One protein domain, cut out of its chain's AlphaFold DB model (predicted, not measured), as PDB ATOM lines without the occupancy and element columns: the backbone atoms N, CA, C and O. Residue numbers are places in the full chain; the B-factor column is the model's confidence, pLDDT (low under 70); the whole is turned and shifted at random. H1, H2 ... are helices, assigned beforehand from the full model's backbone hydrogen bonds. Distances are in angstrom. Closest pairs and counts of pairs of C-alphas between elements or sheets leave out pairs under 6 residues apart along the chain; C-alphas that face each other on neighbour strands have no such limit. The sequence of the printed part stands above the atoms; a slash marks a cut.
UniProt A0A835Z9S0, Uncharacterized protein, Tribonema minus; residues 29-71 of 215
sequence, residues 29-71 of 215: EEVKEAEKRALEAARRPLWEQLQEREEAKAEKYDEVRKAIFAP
ATOM      1  N   GLU A  29     -10.375 -94.047 -44.020       80.12
ATOM      2  CA  GLU A  29     -10.101 -94.574 -42.676       80.12
ATOM      3  C   GLU A  29     -10.546 -93.585 -41.590       80.12
ATOM      4  O   GLU A  29     -11.208 -93.984 -40.635       80.12
ATOM      5  N   GLU A  30     -10.325 -92.288 -41.811       79.19
ATOM      6  CA  GLU A  30     -10.761 -91.212 -40.914       79.19
ATOM      7  C   GLU A  30     -12.288 -91.162 -40.731       79.19
ATOM      8  O   GLU A  30     -12.775 -90.987 -39.614       79.19
ATOM      9  N   VAL A  31     -13.063 -91.353 -41.808       78.62
ATOM     10  CA  VAL A  31     -14.535 -91.370 -41.743       78.62
ATOM     11  C   VAL A  31     -15.018 -92.616 -41.002       78.62
ATOM     12  O   VAL A  31     -15.879 -92.519 -40.131       78.62
ATOM     13  N   LYS A  32     -14.404 -93.777 -41.259       80.69
ATOM     14  CA  LYS A  32     -14.715 -95.029 -40.547       80.69
ATOM     15  C   LYS A  32     -14.402 -94.933 -39.052       80.69
ATOM     16  O   LYS A  32     -15.156 -95.453 -38.230       80.69
ATOM     17  N   GLU A  33     -13.302 -94.290 -38.680       82.62
ATOM     18  CA  GLU A  33     -12.938 -94.052 -37.281       82.62
ATOM     19  C   GLU A  33     -13.870 -93.046 -36.604       82.62
ATOM     20  O   GLU A  33     -14.312 -93.280 -35.475       82.62
ATOM     21  N   ALA A  34     -14.234 -91.965 -37.297       81.19
ATOM     22  CA  ALA A  34     -15.189 -90.985 -36.798       81.19
ATOM     23  C   ALA A  34     -16.579 -91.601 -36.570       81.19
ATOM     24  O   ALA A  34     -17.187 -91.365 -35.524       81.19
ATOM     25  N   GLU A  35     -17.062 -92.441 -37.491       81.94
ATOM     26  CA  GLU A  35     -18.328 -93.167 -37.351       81.94
ATOM     27  C   GLU A  35     -18.298 -94.160 -36.182       81.94
ATOM     28  O   GLU A  35     -19.231 -94.199 -35.377       81.94
ATOM     29  N   LYS A  36     -17.206 -94.923 -36.022       82.69
ATOM     30  CA  LYS A  36     -17.018 -95.809 -34.860       82.69
ATOM     31  C   LYS A  36     -17.037 -95.025 -33.553       82.69
ATOM     32  O   LYS A  36     -17.754 -95.401 -32.627       82.69
ATOM     33  N   ARG A  37     -16.323 -93.899 -33.494       82.19
ATOM     34  CA  ARG A  37     -16.300 -93.016 -32.324       82.19
ATOM     35  C   ARG A  37     -17.676 -92.420 -32.030       82.19
ATOM     36  O   ARG A  37     -18.044 -92.297 -30.866       82.19
ATOM     37  N   ALA A  38     -18.452 -92.077 -33.057       80.12
ATOM     38  CA  ALA A  38     -19.818 -91.583 -32.902       80.12
ATOM     39  C   ALA A  38     -20.764 -92.671 -32.366       80.12
ATOM     40  O   ALA A  38     -21.570 -92.399 -31.477       80.12
ATOM     41  N   LEU A  39     -20.631 -93.911 -32.848       83.31
ATOM     42  CA  LEU A  39     -21.382 -95.064 -32.344       83.31
ATOM     43  C   LEU A  39     -21.017 -95.404 -30.895       83.31
ATOM     44  O   LEU A  39     -21.895 -95.734 -30.101       83.31
ATOM     45  N   GLU A  40     -19.738 -95.314 -30.532       83.25
ATOM     46  CA  GLU A  40     -19.274 -95.496 -29.154       83.25
ATOM     47  C   GLU A  40     -19.753 -94.370 -28.237       83.25
ATOM     48  O   GLU A  40     -20.248 -94.647 -27.144       83.25
ATOM     49  N   ALA A  41     -19.697 -93.119 -28.698       79.88
ATOM     50  CA  ALA A  41     -20.235 -91.982 -27.964       79.88
ATOM     51  C   ALA A  41     -21.743 -92.144 -27.737       79.88
ATOM     52  O   ALA A  41     -22.200 -91.988 -26.612       79.88
ATOM     53  N   ALA A  42     -22.509 -92.561 -28.751       81.31
ATOM     54  CA  ALA A  42     -23.950 -92.794 -28.635       81.31
ATOM     55  C   ALA A  42     -24.328 -93.875 -27.600       81.31
ATOM     56  O   ALA A  42     -25.455 -93.876 -27.108       81.31
ATOM     57  N   ARG A  43     -23.402 -94.783 -27.256       87.12
ATOM     58  CA  ARG A  43     -23.595 -95.803 -26.210       87.12
ATOM     59  C   ARG A  43     -23.337 -95.274 -24.798       87.12
ATOM     60  O   ARG A  43     -23.823 -95.880 -23.847       87.12
ATOM     61  N   ARG A  44     -22.581 -94.182 -24.654       86.62
ATOM     62  CA  ARG A  44     -22.282 -93.547 -23.363       86.62
ATOM     63  C   ARG A  44     -23.337 -92.494 -23.023       86.62
ATOM     64  O   ARG A  44     -23.819 -91.797 -23.922       86.62
ATOM     65  N   PRO A  45     -23.708 -92.335 -21.744       92.19
ATOM     66  CA  PRO A  45     -24.588 -91.256 -21.333       92.19
ATOM     67  C   PRO A  45     -23.953 -89.883 -21.610       92.19
ATOM     68  O   PRO A  45     -22.736 -89.712 -21.586       92.19
ATOM     69  N   LEU A  46     -24.796 -88.875 -21.850       86.75
ATOM     70  CA  LEU A  46     -24.355 -87.532 -22.248       86.75
ATOM     71  C   LEU A  46     -23.395 -86.878 -21.239       86.75
ATOM     72  O   LEU A  46     -22.505 -86.137 -21.642       86.75
ATOM     73  N   TRP A  47     -23.570 -87.139 -19.941       91.50
ATOM     74  CA  TRP A  47     -22.710 -86.566 -18.904       91.50
ATOM     75  C   TRP A  47     -21.268 -87.090 -18.993       91.50
ATOM     76  O   TRP A  47     -20.349 -86.289 -18.864       91.50
ATOM     77  N   GLU A  48     -21.064 -88.373 -19.318       89.38
ATOM     78  CA  GLU A  48     -19.725 -88.937 -19.567       89.38
ATOM     79  C   GLU A  48     -19.091 -88.299 -20.806       89.38
ATOM     80  O   GLU A  48     -17.940 -87.880 -20.771       89.38
ATOM     81  N   GLN A  49     -19.861 -88.126 -21.887       90.00
ATOM     82  CA  GLN A  49     -19.359 -87.476 -23.104       90.00
ATOM     83  C   GLN A  49     -18.937 -86.019 -22.863       90.00
ATOM     84  O   GLN A  49     -17.979 -85.532 -23.469       90.00
ATOM     85  N   LEU A  50     -19.682 -85.287 -22.028       91.12
ATOM     86  CA  LEU A  50     -19.342 -83.912 -21.662       91.12
ATOM     87  C   LEU A  50     -18.091 -83.878 -20.789       91.12
ATOM     88  O   LEU A  50     -17.203 -83.075 -21.065       91.12
ATOM     89  N   GLN A  51     -17.994 -84.784 -19.818       93.56
ATOM     90  CA  GLN A  51     -16.826 -84.907 -18.959       93.56
ATOM     91  C   GLN A  51     -15.559 -85.218 -19.771       93.56
ATOM     92  O   GLN A  51     -14.577 -84.495 -19.653       93.56
ATOM     93  N   GLU A  52     -15.598 -86.185 -20.692       90.12
ATOM     94  CA  GLU A  52     -14.466 -86.495 -21.583       90.12
ATOM     95  C   GLU A  52     -14.038 -85.288 -22.435       90.12
ATOM     96  O   GLU A  52     -12.854 -85.075 -22.702       90.12
ATOM     97  N   ARG A  53     -14.996 -84.465 -22.882       90.25
ATOM     98  CA  ARG A  53     -14.700 -83.242 -23.645       90.25
ATOM     99  C   ARG A  53     -14.091 -82.148 -22.780       90.25
ATOM    100  O   ARG A  53     -13.276 -81.378 -23.289       90.25
ATOM    101  N   GLU A  54     -14.513 -82.029 -21.527       93.62
ATOM    102  CA  GLU A  54     -13.921 -81.103 -20.565       93.62
ATOM    103  C   GLU A  54     -12.502 -81.533 -20.200       93.62
ATOM    104  O   GLU A  54     -11.589 -80.716 -20.295       93.62
ATOM    105  N   GLU A  55     -12.295 -82.816 -19.907       93.56
ATOM    106  CA  GLU A  55     -10.982 -83.404 -19.630       93.56
ATOM    107  C   GLU A  55     -10.030 -83.216 -20.818       93.56
ATOM    108  O   GLU A  55      -8.942 -82.672 -20.648       93.56
ATOM    109  N   ALA A  56     -10.469 -83.516 -22.046       93.25
ATOM    110  CA  ALA A  56      -9.654 -83.310 -23.246       93.25
ATOM    111  C   ALA A  56      -9.307 -81.832 -23.503       93.25
ATOM    112  O   ALA A  56      -8.276 -81.520 -24.102       93.25
ATOM    113  N   LYS A  57     -10.170 -80.891 -23.098       94.00
ATOM    114  CA  LYS A  57      -9.868 -79.453 -23.183       94.00
ATOM    115  C   LYS A  57      -8.905 -79.017 -22.083       94.00
ATOM    116  O   LYS A  57      -8.015 -78.216 -22.362       94.00
ATOM    117  N   ALA A  58      -9.085 -79.526 -20.868       93.94
ATOM    118  CA  ALA A  58      -8.214 -79.247 -19.736       93.94
ATOM    119  C   ALA A  58      -6.796 -79.770 -19.990       93.94
ATOM    120  O   ALA A  58      -5.837 -79.028 -19.803       93.94
ATOM    121  N   GLU A  59      -6.662 -80.985 -20.522       93.12
ATOM    122  CA  GLU A  59      -5.373 -81.578 -20.882       93.12
ATOM    123  C   GLU A  59      -4.647 -80.744 -21.942       93.12
ATOM    124  O   GLU A  59      -3.506 -80.344 -21.729       93.12
ATOM    125  N   LYS A  60      -5.333 -80.362 -23.028       92.62
ATOM    126  CA  LYS A  60      -4.762 -79.469 -24.054       92.62
ATOM    127  C   LYS A  60      -4.345 -78.119 -23.484       92.62
ATOM    128  O   LYS A  60      -3.304 -77.579 -23.856       92.62
ATOM    129  N   TYR A  61      -5.156 -77.547 -22.595       91.00
ATOM    130  CA  TYR A  61      -4.813 -76.295 -21.928       91.00
ATOM    131  C   TYR A  61      -3.557 -76.458 -21.070       91.00
ATOM    132  O   TYR A  61      -2.661 -75.618 -21.135       91.00
ATOM    133  N   ASP A  62      -3.458 -77.548 -20.314       89.69
ATOM    134  CA  ASP A  62      -2.304 -77.845 -19.476       89.69
ATOM    135  C   ASP A  62      -1.051 -78.152 -20.298       89.69
ATOM    136  O   ASP A  62       0.030 -77.718 -19.911       89.69
ATOM    137  N   GLU A  63      -1.155 -78.841 -21.432       88.00
ATOM    138  CA  GLU A  63      -0.050 -79.059 -22.373       88.00
ATOM    139  C   GLU A  63       0.481 -77.741 -22.931       88.00
ATOM    140  O   GLU A  63       1.681 -77.471 -22.860       88.00
ATOM    141  N   VAL A  64      -0.410 -76.879 -23.424       87.19
ATOM    142  CA  VAL A  64      -0.042 -75.559 -23.952       87.19
ATOM    143  C   VAL A  64       0.551 -74.690 -22.848       87.19
ATOM    144  O   VAL A  64       1.581 -74.044 -23.036       87.19
ATOM    145  N   ARG A  65      -0.050 -74.704 -21.658       87.62
ATOM    146  CA  ARG A  65       0.453 -73.970 -20.497       87.62
ATOM    147  C   ARG A  65       1.827 -74.484 -20.076       87.62
ATOM    148  O   ARG A  65       2.717 -73.677 -19.819       87.62
ATOM    149  N   LYS A  66       2.031 -75.801 -20.039       85.88
ATOM    150  CA  LYS A  66       3.343 -76.404 -19.785       85.88
ATOM    151  C   LYS A  66       4.337 -75.977 -20.856       85.88
ATOM    152  O   LYS A  66       5.428 -75.593 -20.485       85.88
ATOM    153  N   ALA A  67       3.980 -75.954 -22.136       84.12
ATOM    154  CA  ALA A  67       4.889 -75.524 -23.199       84.12
ATOM    155  C   ALA A  67       5.280 -74.035 -23.101       84.12
ATOM    156  O   ALA A  67       6.440 -73.698 -23.305       84.12
ATOM    157  N   ILE A  68       4.339 -73.147 -22.758       85.44
ATOM    158  CA  ILE A  68       4.583 -71.695 -22.664       85.44
ATOM    159  C   ILE A  68       5.385 -71.328 -21.411       85.44
ATOM    160  O   ILE A  68       6.242 -70.448 -21.456       85.44
ATOM    161  N   PHE A  69       5.081 -71.967 -20.279       83.81
ATOM    162  CA  PHE A  69       5.704 -71.658 -18.989       83.81
ATOM    163  C   PHE A  69       6.817 -72.638 -18.602       83.81
ATOM    164  O   PHE A  69       7.419 -72.478 -17.536       83.81
ATOM    165  N   ALA A  70       7.104 -73.644 -19.432       78.44
ATOM    166  CA  ALA A  70       8.272 -74.486 -19.244       78.44
ATOM    167  C   ALA A  70       9.535 -73.636 -19.404       78.44
ATOM    168  O   ALA A  70       9.604 -72.771 -20.284       78.44
ATOM    169  N   PRO A  71      10.567 -73.901 -18.588       82.25
ATOM    170  CA  PRO A  71      11.905 -73.442 -18.898       82.25
ATOM    171  C   PRO A  71      12.245 -73.817 -20.347       82.25
ATOM    172  O   PRO A  71      11.877 -74.917 -20.777       82.25
TER     173      PRO A  71
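What this domain is: This is residues 29 to 71 of the 215 residues of an uncharacterized protein of Tribonema minus (UniProt A0A835Z9S0). Two helices meet near their ends in an open V, the long H2 making one arm and the shorter H1 the other, with a tight turn at the corner and no further part in the angle between them. The printed part has 43 residues with two named helices, H1 then H2, and no named strand; its class is all helix. It is extended, with a radius of gyration of the C-alphas of 14.4 A, and spans 42 by 28 by 7 A, only just flat.

Where its parts are: H2, residues 46 to 69, is 34.1 A long, from C-alpha 46 at (-24.355, -87.532, -22.248) to C-alpha 69 at (5.704, -71.658, -18.989). H1, residues 29 to 43, is 21.3 A long and begins with C-alpha 29 at (-10.101, -94.574, -42.676).

How they stand to each other: H2 and H1 are close but not clearly touching; their closest C-alphas, those of Gln 49 and Ala 41, are 6.7 A apart. Their lines stand at a steep tilt of 54 degrees, opposite ways. In H1 and H2 every O i to N i+4 pair is within hydrogen-bond range.

The domain as a whole: The two C-alphas farthest apart, those of Arg 43 and Pro 71, are 42.6 A apart. The printed part has no cut, and the link from H1 to H2 is tight. Mean pLDDT of the printed part is 86.6, and no printed residue is under 70.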